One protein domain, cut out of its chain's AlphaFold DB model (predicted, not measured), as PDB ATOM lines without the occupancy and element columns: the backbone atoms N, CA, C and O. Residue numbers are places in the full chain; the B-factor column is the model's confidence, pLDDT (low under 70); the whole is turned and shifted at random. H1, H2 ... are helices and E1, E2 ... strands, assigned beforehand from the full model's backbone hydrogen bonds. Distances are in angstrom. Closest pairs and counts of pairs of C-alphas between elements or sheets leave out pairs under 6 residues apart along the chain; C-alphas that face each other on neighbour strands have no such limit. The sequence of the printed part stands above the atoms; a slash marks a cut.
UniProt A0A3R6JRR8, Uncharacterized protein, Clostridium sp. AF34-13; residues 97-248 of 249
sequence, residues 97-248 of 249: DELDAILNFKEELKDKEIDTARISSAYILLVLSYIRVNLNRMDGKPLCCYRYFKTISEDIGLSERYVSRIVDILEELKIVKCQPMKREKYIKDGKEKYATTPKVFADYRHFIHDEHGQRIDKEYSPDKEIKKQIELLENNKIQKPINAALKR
ATOM      1  N   ASP A  97      20.368  32.609 -31.234       92.31
ATOM      2  CA  ASP A  97      19.193  33.158 -31.914       92.31
ATOM      3  C   ASP A  97      18.415  32.079 -32.682       92.31
ATOM      4  O   ASP A  97      17.188  32.046 -32.643       92.31
ATOM      5  N   GLU A  98      19.113  31.139 -33.322       94.94
ATOM      6  CA  GLU A  98      18.477  29.974 -33.946       94.94
ATOM      7  C   GLU A  98      17.844  29.039 -32.917       94.94
ATOM      8  O   GLU A  98      16.758  28.510 -33.149       94.94
ATOM      9  N   LEU A  99      18.513  28.820 -31.782       95.56
ATOM     10  CA  LEU A  99      17.966  28.016 -30.698       95.56
ATOM     11  C   LEU A  99      16.677  28.649 -30.168       95.56
ATOM     12  O   LEU A  99      15.677  27.946 -30.038       95.56
ATOM     13  N   ASP A 100      16.678  29.956 -29.922       94.44
ATOM     14  CA  ASP A 100      15.505  30.702 -29.470       94.44
ATOM     15  C   ASP A 100      14.366  30.623 -30.498       94.44
ATOM     16  O   ASP A 100      13.229  30.306 -30.136       94.44
ATOM     17  N   ALA A 101      14.671  30.792 -31.790       97.12
ATOM     18  CA  ALA A 101      13.699  30.630 -32.872       97.12
ATOM     19  C   ALA A 101      13.120  29.204 -32.927       97.12
ATOM     20  O   ALA A 101      11.917  29.022 -33.093       97.12
ATOM     21  N   ILE A 102      13.940  28.165 -32.732       97.62
ATOM     22  CA  ILE A 102      13.490  26.763 -32.718       97.62
ATOM     23  C   ILE A 102      12.652  26.444 -31.475       97.62
ATOM     24  O   ILE A 102      11.710  25.646 -31.537       97.62
ATOM     25  N   LEU A 103      12.977  27.032 -30.326       96.12
ATOM     26  CA  LEU A 103      12.185  26.869 -29.109       96.12
ATOM     27  C   LEU A 103      10.816  27.553 -29.244       96.12
ATOM     28  O   LEU A 103       9.822  26.999 -28.772       96.12
ATOM     29  N   ASN A 104      10.747  28.670 -29.972       96.44
ATOM     30  CA  ASN A 104       9.529  29.456 -30.192       96.44
ATOM     31  C   ASN A 104       8.875  29.248 -31.573       96.44
ATOM     32  O   ASN A 104       7.946  29.970 -31.926       96.44
ATOM     33  N   PHE A 105       9.290  28.232 -32.340       97.44
ATOM     34  CA  PHE A 105       8.978  28.104 -33.775       97.44
ATOM     35  C   PHE A 105       7.488  28.155 -34.138       97.44
ATOM     36  O   PHE A 105       7.132  28.541 -35.245       97.44
ATOM     37  N   LYS A 106       6.598  27.737 -33.233       95.88
ATOM     38  CA  LYS A 106       5.149  27.789 -33.475       95.88
ATOM     39  C   LYS A 106       4.625  29.218 -33.543       95.88
ATOM     40  O   LYS A 106       3.714  29.473 -34.318       95.88
ATOM     41  N   GLU A 107       5.185  30.110 -32.731       95.75
ATOM     42  CA  GLU A 107       4.833  31.529 -32.733       95.75
ATOM     43  C   GLU A 107       5.473  32.230 -33.934       95.75
ATOM     44  O   GLU A 107       4.783  32.935 -34.664       95.75
ATOM     45  N   GLU A 108       6.753  31.947 -34.203       94.50
ATOM     46  CA  GLU A 108       7.489  32.471 -35.369       94.50
ATOM     47  C   GLU A 108       6.805  32.133 -36.707       94.50
ATOM     48  O   GLU A 108       6.879  32.892 -37.671       94.50
ATOM     49  N   LEU A 109       6.119  30.986 -36.772       95.94
ATOM     50  CA  LEU A 109       5.484  30.466 -37.986       95.94
ATOM     51  C   LEU A 109       3.951  30.546 -37.973       95.94
ATOM     52  O   LEU A 109       3.315  29.955 -38.843       95.94
ATOM     53  N   LYS A 110       3.336  31.257 -37.021       93.12
ATOM     54  CA  LYS A 110       1.867  31.283 -36.868       93.12
ATOM     55  C   LYS A 110       1.122  31.808 -38.103       93.12
ATOM     56  O   LYS A 110       0.032  31.336 -38.401       93.12
ATOM     57  N   ASP A 111       1.735  32.750 -38.821       92.19
ATOM     58  CA  ASP A 111       1.172  33.407 -40.006       92.19
ATOM     59  C   ASP A 111       1.659  32.759 -41.316       92.19
ATOM     60  O   ASP A 111       1.479  33.303 -42.407       92.19
ATOM     61  N   LYS A 112       2.326  31.602 -41.224       90.62
ATOM     62  CA  LYS A 112       2.870  30.859 -42.362       90.62
ATOM     63  C   LYS A 112       2.040  29.608 -42.610       90.62
ATOM     64  O   LYS A 112       1.620  28.930 -41.676       90.62
ATOM     65  N   GLU A 113       1.864  29.243 -43.877       90.00
ATOM     66  CA  GLU A 113       1.202  27.994 -44.273       90.00
ATOM     67  C   GLU A 113       2.125  26.771 -44.078       90.00
ATOM     68  O   GLU A 113       2.399  26.017 -45.010       90.00
ATOM     69  N   ILE A 114       2.633  26.569 -42.856       90.38
ATOM     70  CA  ILE A 114       3.483  25.430 -42.489       90.38
ATOM     71  C   ILE A 114       2.801  24.574 -41.424       90.38
ATOM     72  O   ILE A 114       2.435  25.032 -40.344       90.38
ATOM     73  N   ASP A 115       2.681  23.275 -41.707       88.44
ATOM     74  CA  ASP A 115       2.137  22.309 -40.757       88.44
ATOM     75  C   ASP A 115       3.141  22.024 -39.629       88.44
ATOM     76  O   ASP A 115       4.038  21.183 -39.759       88.44
ATOM     77  N   THR A 116       2.931  22.656 -38.476       93.62
ATOM     78  CA  THR A 116       3.711  22.455 -37.242       93.62
ATOM     79  C   THR A 116       3.110  21.402 -36.297       93.62
ATOM     80  O   THR A 116       3.655  21.131 -35.218       93.62
ATOM     81  N   ALA A 117       1.995  20.756 -36.665       92.50
ATOM     82  CA  ALA A 117       1.268  19.853 -35.778       92.50
ATOM     83  C   ALA A 117       2.103  18.623 -35.379       92.50
ATOM     84  O   ALA A 117       2.630  17.896 -36.223       92.50
ATOM     85  N   ARG A 118       2.174  18.334 -34.073       92.00
ATOM     86  CA  ARG A 118       2.941  17.202 -33.506       92.00
ATOM     87  C   ARG A 118       4.460  17.265 -33.757       92.00
ATOM     88  O   ARG A 118       5.151  16.285 -33.496       92.00
ATOM     89  N   ILE A 119       4.994  18.401 -34.210       96.12
ATOM     90  CA  ILE A 119       6.437  18.661 -34.226       96.12
ATOM     91  C   ILE A 119       6.848  19.242 -32.866       96.12
ATOM     92  O   ILE A 119       6.142  20.073 -32.289       96.12
ATOM     93  N   SER A 120       7.981  18.778 -32.340       95.31
ATOM     94  CA  SER A 120       8.607  19.310 -31.127       95.31
ATOM     95  C   SER A 120       9.944  19.962 -31.473       95.31
ATOM     96  O   SER A 120      10.616  19.525 -32.410       95.31
ATOM     97  N   SER A 121      10.374  20.950 -30.685       95.56
ATOM     98  CA  SER A 121      11.688  21.585 -30.847       95.56
ATOM     99  C   SER A 121      12.833  20.569 -30.765       95.56
ATOM    100  O   SER A 121      13.818  20.695 -31.481       95.56
ATOM    101  N   ALA A 122      12.678  19.498 -29.977       93.62
ATOM    102  CA  ALA A 122      13.652  18.409 -29.911       93.62
ATOM    103  C   ALA A 122      13.821  17.681 -31.257       93.62
ATOM    104  O   ALA A 122      14.942  17.349 -31.634       93.62
ATOM    105  N   TYR A 123      12.735  17.463 -32.007       97.06
ATOM    106  CA  TYR A 123      12.820  16.872 -33.346       97.06
ATOM    107  C   TYR A 123      13.477  17.818 -34.349       97.06
ATOM    108  O   TYR A 123      14.282  17.370 -35.163       97.06
ATOM    109  N   ILE A 124      13.184  19.120 -34.259       98.12
ATOM    110  CA  ILE A 124      13.822  20.140 -35.102       98.12
ATOM    111  C   ILE A 124      15.332  20.167 -34.848       98.12
ATOM    112  O   ILE A 124      16.117  20.058 -35.790       98.12
ATOM    113  N   LEU A 125      15.741  20.210 -33.577       96.81
ATOM    114  CA  LEU A 125      17.148  20.174 -33.177       96.81
ATOM    115  C   LEU A 125      17.851  18.891 -33.630       96.81
ATOM    116  O   LEU A 125      19.009  18.956 -34.037       96.81
ATOM    117  N   LEU A 126      17.174  17.739 -33.598       95.38
ATOM    118  CA  LEU A 126      17.746  16.471 -34.052       95.38
ATOM    119  C   LEU A 126      18.069  16.494 -35.555       95.38
ATOM    120  O   LEU A 126      19.184  16.150 -35.948       95.38
ATOM    121  N   VAL A 127      17.128  16.945 -36.394       97.75
ATOM    122  CA  VAL A 127      17.343  17.060 -37.848       97.75
ATOM    123  C   VAL A 127      18.389  18.130 -38.167       97.75
ATOM    124  O   VAL A 127      19.281  17.877 -38.975       97.75
ATOM    125  N   LEU A 128      18.334  19.292 -37.506       97.69
ATOM    126  CA  LEU A 128      19.328  20.355 -37.675       97.69
ATOM    127  C   LEU A 128      20.740  19.858 -37.343       97.69
ATOM    128  O   LEU A 128      21.670  20.051 -38.127       97.69
ATOM    129  N   SER A 129      20.886  19.172 -36.207       93.94
ATOM    130  CA  SER A 129      22.163  18.596 -35.774       93.94
ATOM    131  C   SER A 129      22.697  17.615 -36.813       93.94
ATOM    132  O   SER A 129      23.861  17.707 -37.198       93.94
ATOM    133  N   TYR A 130      21.842  16.723 -37.327       95.12
ATOM    134  CA  TYR A 130      22.229  15.787 -38.380       95.12
ATOM    135  C   TYR A 130      22.745  16.511 -39.629       95.12
ATOM    136  O   TYR A 130      23.808  16.162 -40.146       95.12
ATOM    137  N   ILE A 131      22.016  17.526 -40.111       96.19
ATOM    138  CA  ILE A 131      22.405  18.290 -41.304       96.19
ATOM    139  C   ILE A 131      23.771  18.942 -41.086       96.19
ATOM    140  O   ILE A 131      24.662  18.760 -41.915       96.19
ATOM    141  N   ARG A 132      23.963  19.634 -39.957       93.25
ATOM    142  CA  ARG A 132      25.180  20.409 -39.675       93.25
ATOM    143  C   ARG A 132      26.415  19.565 -39.415       93.25
ATOM    144  O   ARG A 132      27.504  19.930 -39.856       93.25
ATOM    145  N   VAL A 133      26.258  18.421 -38.760       90.88
ATOM    146  CA  VAL A 133      27.343  17.439 -38.607       90.88
ATOM    147  C   VAL A 133      27.753  16.878 -39.975       90.88
ATOM    148  O   VAL A 133      28.921  16.577 -40.200       90.88
ATOM    149  N   ASN A 134      26.824  16.791 -40.929       92.31
ATOM    150  CA  ASN A 134      27.092  16.287 -42.276       92.31
ATOM    151  C   ASN A 134      27.429  17.373 -43.317       92.31
ATOM    152  O   ASN A 134      27.581  17.033 -44.495       92.31
ATOM    153  N   LEU A 135      27.563  18.645 -42.921       91.62
ATOM    154  CA  LEU A 135      28.060  19.691 -43.815       91.62
ATOM    155  C   LEU A 135      29.506  19.396 -44.206       91.62
ATOM    156  O   LEU A 135      30.352  19.075 -43.368       91.62
ATOM    157  N   ASN A 136      29.790  19.518 -45.495       89.12
ATOM    158  CA  ASN A 136      31.146  19.454 -45.994       89.12
ATOM    159  C   ASN A 136      31.901  20.725 -45.591       89.12
ATOM    160  O   ASN A 136      31.423  21.826 -45.830       89.12
ATOM    161  N   ARG A 137      33.069  20.555 -44.976       83.50
ATOM    162  CA  ARG A 137      33.951  21.647 -44.534       83.50
ATOM    163  C   ARG A 137      35.350  21.548 -45.138       83.50
ATOM    164  O   ARG A 137      36.269  22.192 -44.662       83.50
ATOM    165  N   MET A 138      35.531  20.697 -46.150       83.81
ATOM    166  CA  MET A 138      36.806  20.607 -46.853       83.81
ATOM    167  C   MET A 138      37.043  21.868 -47.683       83.81
ATOM    168  O   MET A 138      36.175  22.245 -48.476       83.81
ATOM    169  N   ASP A 139      38.244  22.432 -47.578       80.94
ATOM    170  CA  ASP A 139      38.660  23.582 -48.375       80.94
ATOM    171  C   ASP A 139      38.460  23.344 -49.877       80.94
ATOM    172  O   ASP A 139      38.702  22.257 -50.415       80.94
ATOM    173  N   GLY A 140      37.973  24.377 -50.564       84.06
ATOM    174  CA  GLY A 140      37.718  24.350 -52.006       84.06
ATOM    175  C   GLY A 140      36.502  23.523 -52.439       84.06
ATOM    176  O   GLY A 140      36.215  23.459 -53.636       84.06
ATOM    177  N   LYS A 141      35.760  22.903 -51.512       89.25
ATOM    178  CA  LYS A 141      34.486  22.238 -51.815       89.25
ATOM    179  C   LYS A 141      33.295  23.035 -51.274       89.25
ATOM    180  O   LYS A 141      33.460  23.782 -50.316       89.25
ATOM    181  N   PRO A 142      32.089  22.850 -51.843       92.81
ATOM    182  CA  PRO A 142      30.924  23.577 -51.369       92.81
ATOM    183  C   PRO A 142      30.565  23.225 -49.926       92.81
ATOM    184  O   PRO A 142      30.598  22.044 -49.553       92.81
ATOM    185  N   LEU A 143      30.162  24.237 -49.158       92.69
ATOM    186  CA  LEU A 143      29.736  24.133 -47.758       92.69
ATOM    187  C   LEU A 143      28.305  23.592 -47.648       92.69
ATOM    188  O   LEU A 143      27.394  24.236 -47.128       92.69
ATOM    189  N   CYS A 144      28.084  22.398 -48.189       95.44
ATOM    190  CA  CYS A 144      26.770  21.773 -48.265       95.44
ATOM    191  C   CYS A 144      26.755  20.375 -47.649       95.44
ATOM    192  O   CYS A 144      27.751  19.651 -47.624       95.44
ATOM    193  N   CYS A 145      25.569  19.959 -47.221       94.56
ATOM    194  CA  CYS A 145      25.226  18.570 -46.953       94.56
ATOM    195  C   CYS A 145      24.345  18.098 -48.112       94.56
ATOM    196  O   CYS A 145      23.434  18.809 -48.518       94.56
ATOM    197  N   TYR A 146      24.584  16.910 -48.665       93.94
ATOM    198  CA  TYR A 146      23.688  16.329 -49.668       93.94
ATOM    199  C   TYR A 146      23.259  14.924 -49.242       93.94
ATOM    200  O   TYR A 146      24.094  14.039 -49.027       93.94
ATOM    201  N   ARG A 147      21.953  14.705 -49.073       95.12
ATOM    202  CA  ARG A 147      21.395  13.438 -48.561       95.12
ATOM    203  C   ARG A 147      19.995  13.179 -49.103       95.12
ATOM    204  O   ARG A 147      19.262  14.097 -49.464       95.12
ATOM    205  N   TYR A 148      19.602  11.911 -49.142       95.31
ATOM    206  CA  TYR A 148      18.197  11.544 -49.302       95.31
ATOM    207  C   TYR A 148      17.490  11.664 -47.955       95.31
ATOM    208  O   TYR A 148      18.068  11.287 -46.940       95.31
ATOM    209  N   PHE A 149      16.228  12.100 -47.939       96.12
ATOM    210  CA  PHE A 149      15.420  12.066 -46.713       96.12
ATOM    211  C   PHE A 149      15.328  10.663 -46.119       96.12
ATOM    212  O   PHE A 149      15.417  10.539 -44.906       96.12
ATOM    213  N   LYS A 150      15.260   9.621 -46.957       95.12
ATOM    214  CA  LYS A 150      15.368   8.227 -46.522       95.12
ATOM    215  C   LYS A 150      16.621   7.956 -45.682       95.12
ATOM    216  O   LYS A 150      16.505   7.393 -44.606       95.12
ATOM    217  N   THR A 151      17.792   8.418 -46.124       95.25
ATOM    218  CA  THR A 151      19.046   8.246 -45.371       95.25
ATOM    219  C   THR A 151      18.986   8.959 -44.024       95.25
ATOM    220  O   THR A 151      19.289   8.360 -43.005       95.25
ATOM    221  N   ILE A 152      18.517  10.213 -44.000       97.12
ATOM    222  CA  ILE A 152      18.342  10.958 -42.741       97.12
ATOM    223  C   ILE A 152      17.388  10.204 -41.807       97.12
ATOM    224  O   ILE A 152      17.667  10.049 -40.625       97.12
ATOM    225  N   SER A 153      16.268   9.729 -42.353       96.25
ATOM    226  CA  SER A 153      15.223   8.996 -41.644       96.25
ATOM    227  C   SER A 153      15.758   7.726 -40.979       96.25
ATOM    228  O   SER A 153      15.500   7.508 -39.795       96.25
ATOM    229  N   GLU A 154      16.528   6.930 -41.722       95.25
ATOM    230  CA  GLU A 154      17.163   5.702 -41.238       95.25
ATOM    231  C   GLU A 154      18.197   5.994 -40.142       95.25
ATOM    232  O   GLU A 154      18.207   5.308 -39.122       95.25
ATOM    233  N   ASP A 155      19.003   7.046 -40.308       91.94
ATOM    234  CA  ASP A 155      20.084   7.383 -39.377       91.94
ATOM    235  C   ASP A 155      19.576   7.905 -38.019       91.94
ATOM    236  O   ASP A 155      20.197   7.644 -36.989       91.94
ATOM    237  N   ILE A 156      18.472   8.666 -37.996       92.12
ATOM    238  CA  ILE A 156      17.988   9.340 -36.771       92.12
ATOM    239  C   ILE A 156      16.674   8.773 -36.218       92.12
ATOM    240  O   ILE A 156      16.187   9.251 -35.191       92.12
ATOM    241  N   GLY A 157      16.067   7.792 -36.890       92.88
ATOM    242  CA  GLY A 157      14.845   7.123 -36.429       92.88
ATOM    243  C   GLY A 157      13.557   7.957 -36.529       92.88
ATOM    244  O   GLY A 157      12.555   7.615 -35.904       92.88
ATOM    245  N   LEU A 158      13.551   9.045 -37.307       95.00
ATOM    246  CA  LEU A 158      12.339   9.810 -37.642       95.00
ATOM    247  C   LEU A 158      11.827   9.391 -39.015       95.00
ATOM    248  O   LEU A 158      12.626   9.118 -39.897       95.00
ATOM    249  N   SER A 159      10.513   9.387 -39.252       96.56
ATOM    250  CA  SER A 159       9.991   9.066 -40.591       96.56
ATOM    251  C   SER A 159      10.333  10.147 -41.622       96.56
ATOM    252  O   SER A 159      10.419  11.330 -41.284       96.56
ATOM    253  N   GLU A 160      10.441   9.772 -42.902       96.31
ATOM    254  CA  GLU A 160      10.715  10.720 -43.998       96.31
ATOM    255  C   GLU A 160       9.733  11.904 -44.024       96.31
ATOM    256  O   GLU A 160      10.121  13.030 -44.331       96.31
ATOM    257  N   ARG A 161       8.468  11.676 -43.638       95.50
ATOM    258  CA  ARG A 161       7.452  12.734 -43.524       95.50
ATOM    259  C   ARG A 161       7.800  13.752 -42.436       95.50
ATOM    260  O   ARG A 161       7.598  14.942 -42.650       95.50
ATOM    261  N   TYR A 162       8.291  13.305 -41.280       96.62
ATOM    262  CA  TYR A 162       8.731  14.215 -40.218       96.62
ATOM    263  C   TYR A 162       9.991  14.969 -40.633       96.62
ATOM    264  O   TYR A 162      10.040  16.180 -40.450       96.62
ATOM    265  N   VAL A 163      10.961  14.285 -41.249       97.69
ATOM    266  CA  VAL A 163      12.177  14.925 -41.773       97.69
ATOM    267  C   VAL A 163      11.820  16.033 -42.764       97.69
ATOM    268  O   VAL A 163      12.288  17.153 -42.599       97.69
ATOM    269  N   SER A 164      10.945  15.755 -43.738       96.44
ATOM    270  CA  SER A 164      10.508  16.750 -44.726       96.44
ATOM    271  C   SER A 164       9.884  17.979 -44.066       96.44
ATOM    272  O   SER A 164      10.341  19.088 -44.304       96.44
ATOM    273  N   ARG A 165       8.901  17.785 -43.177       97.19
ATOM    274  CA  ARG A 165       8.215  18.895 -42.494       97.19
ATOM    275  C   ARG A 165       9.161  19.740 -41.643       97.19
ATOM    276  O   ARG A 165       8.999  20.948 -41.544       97.19
ATOM    277  N   ILE A 166      10.138  19.102 -41.002       98.25
ATOM    278  CA  ILE A 166      11.142  19.802 -40.197       98.25
ATOM    279  C   ILE A 166      12.091  20.607 -41.087       98.25
ATOM    280  O   ILE A 166      12.472  21.710 -40.712       98.25
ATOM    281  N   VAL A 167      12.455  20.088 -42.260       97.75
ATOM    282  CA  VAL A 167      13.247  20.837 -43.241       97.75
ATOM    283  C   VAL A 167      12.490  22.076 -43.723       97.75
ATOM    284  O   VAL A 167      13.087  23.146 -43.746       97.75
ATOM    285  N   ASP A 168      11.186  21.964 -43.994       97.19
ATOM    286  CA  ASP A 168      10.350  23.116 -44.367       97.19
ATOM    287  C   ASP A 168      10.338  24.182 -43.250       97.19
ATOM    288  O   ASP A 168      10.506  25.373 -43.509       97.19
ATOM    289  N   ILE A 169      10.225  23.755 -41.983       98.25
ATOM    290  CA  ILE A 169      10.324  24.643 -40.809       98.25
ATOM    291  C   ILE A 169      11.690  25.343 -40.746       98.25
ATOM    292  O   ILE A 169      11.749  26.557 -40.559       98.25
ATOM    293  N   LEU A 170      12.794  24.603 -40.897       98.06
ATOM    294  CA  LEU A 170      14.150  25.166 -40.845       98.06
ATOM    295  C   LEU A 170      14.411  26.175 -41.973       98.06
ATOM    296  O   LEU A 170      15.157  27.138 -41.774       98.06
ATOM    297  N   GLU A 171      13.808  25.962 -43.140       97.31
ATOM    298  CA  GLU A 171      13.920  26.865 -44.283       97.31
ATOM    299  C   GLU A 171      13.120  28.154 -44.095       97.31
ATOM    300  O   GLU A 171      13.609  29.242 -44.430       97.31
ATOM    301  N   GLU A 172      11.928  28.064 -43.507       97.12
ATOM    302  CA  GLU A 172      11.104  29.240 -43.227       97.12
ATOM    303  C   GLU A 172      11.684  30.095 -42.100       97.12
ATOM    304  O   GLU A 172      11.717  31.318 -42.221       97.12
ATOM    305  N   LEU A 173      12.267  29.462 -41.075       97.06
ATOM    306  CA  LEU A 173      13.026  30.143 -40.018       97.06
ATOM    307  C   LEU A 173      14.363  30.736 -40.503       97.06
ATOM    308  O   LEU A 173      15.076  31.354 -39.718       97.06
ATOM    309  N   LYS A 174      14.730  30.548 -41.779       96.62
ATOM    310  CA  LYS A 174      16.006  31.007 -42.359       96.62
ATOM    311  C   LYS A 174      17.236  30.466 -41.619       96.62
ATOM    312  O   LYS A 174      18.221  31.179 -41.451       96.62
ATOM    313  N   ILE A 175      17.185  29.193 -41.221       97.56
ATOM    314  CA  ILE A 175      18.281  28.481 -40.545       97.56
ATOM    315  C   ILE A 175      19.044  27.621 -41.558       97.56
ATOM    316  O   ILE A 175      20.239  27.817 -41.778       97.56
ATOM    317  N   VAL A 176      18.337  26.725 -42.255       97.88
ATOM    318  CA  VAL A 176      18.899  25.858 -43.305       97.88
ATOM    319  C   VAL A 176      18.100  26.023 -44.587       97.88
ATOM    320  O   VAL A 176      16.888  25.849 -44.589       97.88
ATOM    321  N   LYS A 177      18.777  26.303 -45.696       97.94
ATOM    322  CA  LYS A 177      18.193  26.278 -47.036       97.94
ATOM    323  C   LYS A 177      18.217  24.862 -47.600       97.94
ATOM    324  O   LYS A 177      19.221  24.165 -47.448       97.94
ATOM    325  N   CYS A 178      17.147  24.450 -48.277       97.38
ATOM    326  CA  CYS A 178      17.033  23.135 -48.897       97.38
ATOM    327  C   CYS A 178      16.725  23.269 -50.390       97.38
ATOM    328  O   CYS A 178      15.808  23.974 -50.793       97.38
ATOM    329  N   GLN A 179      17.453  22.534 -51.229       96.50
ATOM    330  CA  GLN A 179      17.126  22.416 -52.644       96.50
ATOM    331  C   GLN A 179      17.078  20.948 -53.078       96.50
ATOM    332  O   GLN A 179      18.103  20.254 -53.079       96.50
ATOM    333  N   PRO A 180      15.901  20.439 -53.485       92.88
ATOM    334  CA  PRO A 180      15.802  19.140 -54.134       92.88
ATOM    335  C   PRO A 180      16.545  19.132 -55.475       92.88
ATOM    336  O   PRO A 180      16.355  20.022 -56.303       92.88
ATOM    337  N   MET A 181      17.344  18.093 -55.738       91.69
ATOM    338  CA  MET A 181      17.945  17.924 -57.064       91.69
ATOM    339  C   MET A 181      16.885  17.572 -58.119       91.69
ATOM    340  O   MET A 181      15.886  16.904 -57.819       91.69
ATOM    341  N   LYS A 182      17.146  17.958 -59.376       87.69
ATOM    342  CA  LYS A 182      16.274  17.688 -60.527       87.69
ATOM    343  C   LYS A 182      15.985  16.192 -60.663       87.69
ATOM    344  O   LYS A 182      16.903  15.379 -60.765       87.69
ATOM    345  N   ARG A 183      14.698  15.835 -60.668       84.88
ATOM    346  CA  ARG A 183      14.245  14.446 -60.821       84.88
ATOM    347  C   ARG A 183      14.380  14.000 -62.268       84.88
ATOM    348  O   ARG A 183      13.930  14.685 -63.183       84.88
ATOM    349  N   GLU A 184      14.961  12.824 -62.453       84.44
ATOM    350  CA  GLU A 184      15.054  12.168 -63.753       84.44
ATOM    351  C   GLU A 184      13.804  11.317 -63.989       84.44
ATOM    352  O   GLU A 184      13.321  10.610 -63.095       84.44
ATOM    353  N   LYS A 185      13.262  11.417 -65.201       86.56
ATOM    354  CA  LYS A 185      12.105  10.650 -65.651       86.56
ATOM    355  C   LYS A 185      12.584   9.327 -66.241       86.56
ATOM    356  O   LYS A 185      13.532   9.314 -67.019       86.56
ATOM    357  N   TYR A 186      11.921   8.229 -65.901       86.38
ATOM    358  CA  TYR A 186      12.189   6.913 -66.475       86.38
ATOM    359  C   TYR A 186      10.887   6.144 -66.698       86.38
ATOM    360  O   TYR A 186       9.878   6.393 -66.039       86.38
ATOM    361  N   ILE A 187      10.906   5.200 -67.637       87.06
ATOM    362  CA  ILE A 187       9.762   4.333 -67.917       87.06
ATOM    363  C   ILE A 187       9.985   3.009 -67.194       87.06
ATOM    364  O   ILE A 187      11.029   2.376 -67.345       87.06
ATOM    365  N   LYS A 188       9.001   2.584 -66.401       84.44
ATOM    366  CA  LYS A 188       8.972   1.251 -65.796       84.44
ATOM    367  C   LYS A 188       7.558   0.703 -65.905       84.44
ATOM    368  O   LYS A 188       6.614   1.360 -65.469       84.44
ATOM    369  N   ASP A 189       7.428  -0.491 -66.473       87.31
ATOM    370  CA  ASP A 189       6.140  -1.163 -66.687       87.31
ATOM    371  C   ASP A 189       5.189  -0.334 -67.579       87.31
ATOM    372  O   ASP A 189       3.996  -0.216 -67.303       87.31
ATOM    373  N   GLY A 190       5.734   0.342 -68.600       87.38
ATOM    374  CA  GLY A 190       4.975   1.228 -69.496       87.38
ATOM    375  C   GLY A 190       4.464   2.522 -68.849       87.38
ATOM    376  O   GLY A 190       3.805   3.315 -69.515       87.38
ATOM    377  N   LYS A 191       4.767   2.764 -67.565       86.81
ATOM    378  CA  LYS A 191       4.381   3.977 -66.838       86.81
ATOM    379  C   LYS A 191       5.580   4.875 -66.598       86.81
ATOM    380  O   LYS A 191       6.666   4.422 -66.229       86.81
ATOM    381  N   GLU A 192       5.343   6.168 -66.753       88.25
ATOM    382  CA  GLU A 192       6.311   7.197 -66.414       88.25
ATOM    383  C   GLU A 192       6.462   7.280 -64.894       88.25
ATOM    384  O   GLU A 192       5.489   7.434 -64.154       88.25
ATOM    385  N   LYS A 193       7.697   7.153 -64.417       86.19
ATOM    386  CA  LYS A 193       8.067   7.288 -63.009       86.19
ATOM    387  C   LYS A 193       9.194   8.310 -62.891       86.19
ATOM    388  O   LYS A 193       9.950   8.548 -63.831       86.19
ATOM    389  N   TYR A 194       9.302   8.924 -61.718       85.19
ATOM    390  CA  TYR A 194      10.346   9.902 -61.419       85.19
ATOM    391  C   TYR A 194      11.265   9.362 -60.340       85.19
ATOM    392  O   TYR A 194      10.801   9.009 -59.251       85.19
ATOM    393  N   ALA A 195      12.566   9.355 -60.615       82.06
ATOM    394  CA  ALA A 195      13.553   8.930 -59.640       82.06
ATOM    395  C   ALA A 195      13.490   9.840 -58.408       82.06
ATOM    396  O   ALA A 195      13.305  11.060 -58.511       82.06
ATOM    397  N   THR A 196      13.599   9.240 -57.226       83.94
ATOM    398  CA  THR A 196      13.819  10.000 -55.998       83.94
ATOM    399  C   THR A 196      15.216  10.590 -56.062       83.94
ATOM    400  O   THR A 196      16.165   9.905 -56.434       83.94
ATOM    401  N   THR A 197      15.344  11.858 -55.697       86.94
ATOM    402  CA  THR A 197      16.613  12.577 -55.723       86.94
ATOM    403  C   THR A 197      17.037  13.017 -54.328       86.94
ATOM    404  O   THR A 197      16.175  13.207 -53.447       86.94
ATOM    405  N   PRO A 198      18.354  13.162 -54.102       91.81
ATOM    406  CA  PRO A 198      18.850  13.735 -52.868       91.81
ATOM    407  C   PRO A 198      18.533  15.233 -52.838       91.81
ATOM    408  O   PRO A 198      18.187  15.854 -53.848       91.81
ATOM    409  N   LYS A 199      18.598  15.788 -51.636       95.88
ATOM    410  CA  LYS A 199      18.413  17.203 -51.349       95.88
ATOM    411  C   LYS A 199      19.776  17.755 -50.973       95.88
ATOM    412  O   LYS A 199      20.576  17.038 -50.365       95.88
ATOM    413  N   VAL A 200      20.030  18.991 -51.370       97.38
ATOM    414  CA  VAL A 200      21.221  19.743 -50.990       97.38
ATOM    415  C   VAL A 200      20.809  20.762 -49.937       97.38
ATOM    416  O   VAL A 200      19.829  21.477 -50.124       97.38
ATOM    417  N   PHE A 201      21.543  20.795 -48.835       98.00
ATOM    418  CA  PHE A 201      21.307  21.659 -47.691       98.00
ATOM    419  C   PHE A 201      22.508  22.574 -47.488       98.00
ATOM    420  O   PHE A 201      23.647  22.100 -47.544       98.00
ATOM    421  N   ALA A 202      22.255  23.846 -47.201       97.25
ATOM    422  CA  ALA A 202      23.268  24.818 -46.802       97.25
ATOM    423  C   ALA A 202      22.719  25.683 -45.663       97.25
ATOM    424  O   ALA A 202      21.535  26.018 -45.666       97.25
ATOM    425  N   ASP A 203      23.556  26.051 -44.695       96.19
ATOM    426  CA  ASP A 203      23.151  27.024 -43.674       96.19
ATOM    427  C   ASP A 203      22.881  28.379 -44.338       96.19
ATOM    428  O   ASP A 203      23.557  28.739 -45.301       96.19
ATOM    429  N   TYR A 204      21.921  29.154 -43.833       95.50
ATOM    430  CA  TYR A 204      21.682  30.516 -44.333       95.50
ATOM    431  C   TYR A 204      22.809  31.490 -43.975       95.50
ATOM    432  O   TYR A 204      22.964  32.516 -44.635       95.50
ATOM    433  N   ARG A 205      23.591  31.178 -42.938       90.75
ATOM    434  CA  ARG A 205      24.692  32.004 -42.440       90.75
ATOM    435  C   ARG A 205      25.940  31.152 -42.276       90.75
ATOM    436  O   ARG A 205      25.862  30.009 -41.834       90.75
ATOM    437  N   HIS A 206      27.088  31.744 -42.571       88.19
ATOM    438  CA  HIS A 206      28.390  31.139 -42.337       88.19
ATOM    439  C   HIS A 206      29.209  32.051 -41.429       88.19
ATOM    440  O   HIS A 206      29.210  33.268 -41.605       88.19
ATOM    441  N   PHE A 207      29.862  31.468 -40.428       83.12
ATOM    442  CA  PHE A 207      30.771  32.195 -39.555       83.12
ATOM    443  C   PHE A 207      32.191  31.995 -40.046       83.12
ATOM    444  O   PHE A 207      32.622  30.864 -40.268       83.12
ATOM    445  N   ILE A 208      32.902  33.105 -40.163       83.38
ATOM    446  CA  ILE A 208      34.316  33.139 -40.498       83.38
ATOM    447  C   ILE A 208      35.100  33.653 -39.301       83.38
ATOM    448  O   ILE A 208      34.600  34.426 -38.475       83.38
ATOM    449  N   HIS A 209      36.341  33.197 -39.222       78.19
ATOM    450  CA  HIS A 209      37.325  33.724 -38.303       78.19
ATOM    451  C   HIS A 209      38.404  34.426 -39.120       78.19
ATOM    452  O   HIS A 209      39.027  33.800 -39.976       78.19
ATOM    453  N   ASP A 210      38.589  35.718 -38.878       79.00
ATOM    454  CA  ASP A 210      39.649  36.513 -39.486       79.00
ATOM    455  C   ASP A 210      40.428  37.290 -38.415       79.00
ATOM    456  O   ASP A 210      40.220  37.125 -37.210       79.00
ATOM    457  N   GLU A 211      41.351  38.138 -38.861       80.19
ATOM    458  CA  GLU A 211      42.187  38.990 -38.010       80.19
ATOM    459  C   GLU A 211      41.395  39.942 -37.091       80.19
ATOM    460  O   GLU A 211      41.938  40.445 -36.109       80.19
ATOM    461  N   HIS A 212      40.101  40.155 -37.357       77.19
ATOM    462  CA  HIS A 212      39.204  40.980 -36.548       77.19
ATOM    463  C   HIS A 212      38.297  40.161 -35.615       77.19
ATOM    464  O   HIS A 212      37.441  40.731 -34.933       77.19
ATOM    465  N   GLY A 213      38.486  38.841 -35.542       75.75
ATOM    466  CA  GLY A 213      37.763  37.947 -34.642       75.75
ATOM    467  C   GLY A 213      36.747  37.059 -35.359       75.75
ATOM    468  O   GLY A 213      36.968  36.598 -36.474       75.75
ATOM    469  N   GLN A 214      35.656  36.712 -34.672       77.38
ATOM    470  CA  GLN A 214      34.590  35.867 -35.222       77.38
ATOM    471  C   GLN A 214      33.451  36.747 -35.737       77.38
ATOM    472  O   GLN A 214      32.909  37.559 -34.984       77.38
ATOM    473  N   ARG A 215      33.054  36.575 -37.002       83.75
ATOM    474  CA  ARG A 215      31.932  37.321 -37.593       83.75
ATOM    475  C   ARG A 215      31.134  36.490 -38.589       83.75
ATOM    476  O   ARG A 215      31.616  35.493 -39.117       83.75
ATOM    477  N   ILE A 216      29.913  36.942 -38.871       85.81
ATOM    478  CA  ILE A 216      29.107  36.409 -39.973       85.81
ATOM    479  C   ILE A 216      29.719  36.884 -41.291       85.81
ATOM    480  O   ILE A 216      29.940  38.084 -41.489       85.81
ATOM    481  N   ASP A 217      29.963  35.938 -42.189       89.31
ATOM    482  CA  ASP A 217      30.396  36.204 -43.549       89.31
ATOM    483  C   ASP A 217      29.259  36.864 -44.336       89.31
ATOM    484  O   ASP A 217      28.188  36.287 -44.537       89.31
ATOM    485  N   LYS A 218      29.492  38.108 -44.761       88.88
ATOM    486  CA  LYS A 218      28.526  38.905 -45.528       88.88
ATOM    487  C   LYS A 218      28.510  38.541 -47.014       88.88
ATOM    488  O   LYS A 218      27.563  38.904 -47.706       88.88
ATOM    489  N   GLU A 219      29.553  37.883 -47.509       91.38
ATOM    490  CA  GLU A 219      29.687  37.480 -48.911       91.38
ATOM    491  C   GLU A 219      29.165  36.062 -49.156       91.38
ATOM    492  O   GLU A 219      28.821  35.704 -50.294       91.38
ATOM    493  N   TYR A 220      29.064  35.273 -48.082       93.44
ATOM    494  CA  TYR A 220      28.473  33.948 -48.101       93.44
ATOM    495  C   TYR A 220      27.039  33.979 -48.640       93.44
ATOM    496  O   TYR A 220      26.209  34.820 -48.289       93.44
ATOM    497  N   SER A 221      26.729  33.008 -49.498       95.06
ATOM    498  CA  SER A 221      25.400  32.839 -50.068       95.06
ATOM    499  C   SER A 221      25.062  31.352 -50.147       95.06
ATOM    500  O   SER A 221      25.728  30.629 -50.898       95.06
ATOM    501  N   PRO A 222      24.004  30.890 -49.454       96.44
ATOM    502  CA  PRO A 222      23.595  29.489 -49.525       96.44
ATOM    503  C   PRO A 222      23.215  29.080 -50.954       96.44
ATOM    504  O   PRO A 222      23.489  27.959 -51.366       96.44
ATOM    505  N   ASP A 223      22.649  29.997 -51.744       96.62
ATOM    506  CA  ASP A 223      22.318  29.760 -53.153       96.62
ATOM    507  C   ASP A 223      23.550  29.459 -54.006       96.62
ATOM    508  O   ASP A 223      23.532  28.539 -54.828       96.62
ATOM    509  N   LYS A 224      24.638  30.213 -53.807       96.19
ATOM    510  CA  LYS A 224      25.894  29.975 -54.528       96.19
ATOM    511  C   LYS A 224      26.486  28.617 -54.157       96.19
ATOM    512  O   LYS A 224      26.912  27.888 -55.049       96.19
ATOM    513  N   GLU A 225      26.490  28.267 -52.873       96.50
ATOM    514  CA  GLU A 225      27.022  26.986 -52.395       96.50
ATOM    515  C   GLU A 225      26.205  25.795 -52.911       96.50
ATOM    516  O   GLU A 225      26.768  24.855 -53.479       96.50
ATOM    517  N   ILE A 226      24.874  25.874 -52.829       96.81
ATOM    518  CA  ILE A 226      23.978  24.843 -53.363       96.81
ATOM    519  C   ILE A 226      24.179  24.677 -54.872       96.81
ATOM    520  O   ILE A 226      24.285  23.546 -55.352       96.81
ATOM    521  N   LYS A 227      24.283  25.779 -55.628       96.06
ATOM    522  CA  LYS A 227      24.518  25.730 -57.076       96.06
ATOM    523  C   LYS A 227      25.823  25.005 -57.410       96.06
ATOM    524  O   LYS A 227      25.796  24.051 -58.188       96.06
ATOM    525  N   LYS A 228      26.938  25.383 -56.769       95.31
ATOM    526  CA  LYS A 228      28.234  24.702 -56.942       95.31
ATOM    527  C   LYS A 228      28.129  23.208 -56.613       95.31
ATOM    528  O   LYS A 228      28.671  22.367 -57.327       95.31
ATOM    529  N   GLN A 229      27.419  22.856 -55.538       95.06
ATOM    530  CA  GLN A 229      27.244  21.463 -55.126       95.06
ATOM    531  C   GLN A 229      26.438  20.649 -56.144       95.06
ATOM    532  O   GLN A 229      26.787  19.497 -56.410       95.06
ATOM    533  N   ILE A 230      25.378  21.221 -56.719       93.75
ATOM    534  CA  ILE A 230      24.579  20.569 -57.764       93.75
ATOM    535  C   ILE A 230      25.434  20.335 -59.015       93.75
ATOM    536  O   ILE A 230      25.485  19.201 -59.489       93.75
ATOM    537  N   GLU A 231      26.166  21.351 -59.483       93.50
ATOM    538  CA  GLU A 231      27.058  21.248 -60.650       93.50
ATOM    539  C   GLU A 231      28.101  20.129 -60.472       93.50
ATOM    540  O   GLU A 231      28.295  19.295 -61.359       93.50
ATOM    541  N   LEU A 232      28.719  20.026 -59.289       91.00
ATOM    542  CA  LEU A 232      29.653  18.939 -58.975       91.00
ATOM    543  C   LEU A 232      28.993  17.553 -59.007       91.00
ATOM    544  O   LEU A 232      29.605  16.581 -59.457       91.00
ATOM    545  N   LEU A 233      27.764  17.422 -58.503       88.44
ATOM    546  CA  LEU A 233      27.051  16.141 -58.487       88.44
ATOM    547  C   LEU A 233      26.614  15.718 -59.894       88.44
ATOM    548  O   LEU A 233      26.692  14.530 -60.219       88.44
ATOM    549  N   GLU A 234      26.191  16.663 -60.731       87.06
ATOM    550  CA  GLU A 234      25.824  16.416 -62.127       87.06
ATOM    551  C   GLU A 234      27.045  16.024 -62.969       87.06
ATOM    552  O   GLU A 234      27.013  14.995 -63.647       87.06
ATOM    553  N   ASN A 235      28.168  16.732 -62.830       84.44
ATOM    554  CA  ASN A 235      29.417  16.383 -63.517       84.44
ATOM    555  C   ASN A 235      29.923  14.985 -63.123       84.44
ATOM    556  O   ASN A 235      30.316  14.186 -63.974       84.44
ATOM    557  N   ASN A 236      29.836  14.626 -61.838       76.50
ATOM    558  CA  ASN A 236      30.202  13.286 -61.372       76.50
ATOM    559  C   ASN A 236      29.282  12.181 -61.917       76.50
ATOM    560  O   ASN A 236      29.739  11.059 -62.154       76.50
ATOM    561  N   LYS A 237      27.989  12.470 -62.119       70.00
ATOM    562  CA  LYS A 237      27.061  11.536 -62.775       70.00
ATOM    563  C   LYS A 237      27.418  11.308 -64.240       70.00
ATOM    564  O   LYS A 237      27.253  10.185 -64.698       70.00
ATOM    565  N   ILE A 238      27.915  12.326 -64.944       61.97
ATOM    566  CA  ILE A 238      28.354  12.224 -66.347       61.97
ATOM    567  C   ILE A 238      29.679  11.453 -66.454       61.97
ATOM    568  O   ILE A 238      29.837  10.604 -67.330       61.97
ATOM    569  N   GLN A 239      30.616  11.672 -65.528       51.12
ATOM    570  CA  GLN A 239      31.944  11.053 -65.593       51.12
ATOM    571  C   GLN A 239      31.946   9.552 -65.239       51.12
ATOM    572  O   GLN A 239      32.727   8.779 -65.797       51.12
ATOM    573  N   LYS A 240      31.067   9.103 -64.329       56.28
ATOM    574  CA  LYS A 240      30.943   7.680 -63.943       56.28
ATOM    575  C   LYS A 240      30.684   6.721 -65.123       56.28
ATOM    576  O   LYS A 240      31.402   5.725 -65.209       56.28
ATOM    577  N   PRO A 241      29.712   6.964 -66.024       54.47
ATOM    578  CA  PRO A 241      29.482   6.106 -67.183       54.47
ATOM    579  C   PRO A 241      30.620   6.175 -68.214       54.47
ATOM    580  O   PRO A 241      30.969   5.135 -68.766       54.47
ATOM    581  N   ILE A 242      31.264   7.332 -68.416       52.78
ATOM    582  CA  ILE A 242      32.417   7.475 -69.331       52.78
ATOM    583  C   ILE A 242      33.605   6.630 -68.848       52.78
ATOM    584  O   ILE A 242      34.159   5.830 -69.599       52.78
ATOM    585  N   ASN A 243      33.948   6.728 -67.562       49.59
ATOM    586  CA  ASN A 243      35.035   5.945 -66.972       49.59
ATOM    587  C   ASN A 243      34.719   4.438 -66.921       49.59
ATOM    588  O   ASN A 243      35.631   3.614 -66.955       49.59
ATOM    589  N   ALA A 244      33.438   4.059 -66.834       51.31
ATOM    590  CA  ALA A 244      33.012   2.662 -66.914       51.31
ATOM    591  C   ALA A 244      33.096   2.100 -68.345       51.31
ATOM    592  O   ALA A 244      33.372   0.913 -68.505       51.31
ATOM    593  N   ALA A 245      32.886   2.934 -69.370       52.12
ATOM    594  CA  ALA A 245      33.044   2.557 -70.773       52.12
ATOM    595  C   ALA A 245      34.526   2.411 -71.164       52.12
ATOM    596  O   ALA A 245      34.892   1.410 -71.768       52.12
ATOM    597  N   LEU A 246      35.389   3.338 -70.730       50.72
ATOM    598  CA  LEU A 246      36.838   3.312 -70.996       50.72
ATOM    599  C   LEU A 246      37.584   2.155 -70.310       50.72
ATOM    600  O   LEU A 246      38.655   1.766 -70.750       50.72
ATOM    601  N   LYS A 247      37.039   1.591 -69.226       55.66
ATOM    602  CA  LYS A 247      37.591   0.382 -68.580       55.66
ATOM    603  C   LYS A 247      37.172  -0.927 -69.260       55.66
ATOM    604  O   LYS A 247      37.591  -1.992 -68.818       55.66
ATOM    605  N   ARG A 248      36.284  -0.863 -70.258       51.78
ATOM    606  CA  ARG A 248      35.773  -2.019 -71.015       51.78
ATOM    607  C   ARG A 248      36.287  -2.065 -72.460       51.78
ATOM    608  O   ARG A 248      35.946  -3.010 -73.164       51.78
TER     609      ARG A 248
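Overview. This is residues 97 to 248 of the 249 residues of an uncharacterized protein of Clostridium sp. AF34-13 (UniProt A0A3R6JRR8). A small sheet of three strands, E1, E5 and E2, has the long helix H6 over one face and H3 crossing the other, where H5 lies toward E2; residues 235 to 246 of H6 stick out as an arm. H4 packs on H3 and H5, H1 packs on H3, and two hairpins lie beyond opposite ends of E5: E3 and E4, with residues 187 to 192 sticking out, and E6 and E7. The printed part has 152 residues with six named helices and seven named strands, ordered H1 H2 H3 E1 H4 H5 E2 E3 E4 E5 E6 E7 H6; the class is mixed, and the sheet, E1 E5 E2, is antiparallel. It is only just loose, close to compact, with a radius of gyration of the C-alphas of 18.0 A, and spans 56 by 47 by 26 A.

Arrangement. The inner strand E5, residues 199 to 203, is antiparallel to the edge strands E1, residues 145 to 147, and E2, residues 176 to 180. Within hydrogen-bond range are N 145 and O 201, 2.9 A, and N 179 and O 200, 2.8 A. H6, residues 222 to 246, is over E5 at a height over the sheet of 9.9 A, slantwise at 34 degrees on the local plane; their closest C-alphas, Ala 202 and Pro 222, are 5.4 A apart. On the opposite face H3, residues 121 to 133, runs across E5 at 89 degrees on the local plane. H5, residues 160 to 172, is on the same face as H3 and touches it about perpendicular, at 85 degrees, closest at C-alphas Ile 124 and Ile 166, 5.8 A. H4, residues 149 to 156, touches H5, closest at C-alphas Ser 153 and Glu 160, 5.4 A. E1, H4 H5, E2 form a split strand-helix-strand unit, two strands running the same way with E5 between them; its crossover is right-handed. H1, residues 97 to 103, touches H3, closest at C-alphas Leu 103 and Ser 121, 5.6 A; H2, residues 105 to 108, is close but not clearly touching H1, 6.9 A between C-alphas Ala 101 and Glu 108. The hairpins are E3, residues 185 to 188, with E4, residues 191 to 194 (N 186 and O 193, 2.9 A), and E6, residues 207 to 210, with E7, residues 213 to 216 (N 208 and O 215, 2.9 A). Every O i to N i+4 pair is within hydrogen-bond range in H1, H3, H4 and H5, and 19 of 21 in H6; H2 is too short for one.

Along the chain. H1 begins at C-alpha 97 (19.193, 33.158, -31.914). H6, 36.4 A long, ends at C-alpha 246 (36.838, 3.312, -70.996). H5 is 18.5 A long, H3 18.0 A.

Size, cuts and confidence. The C-alphas of Gly 190 and His 212, the two farthest apart, are 61.9 A apart. The printed part has no cut; the links H2 to H3 and H3 to E1 are long. Residues 238 to 248 have pLDDT under 70.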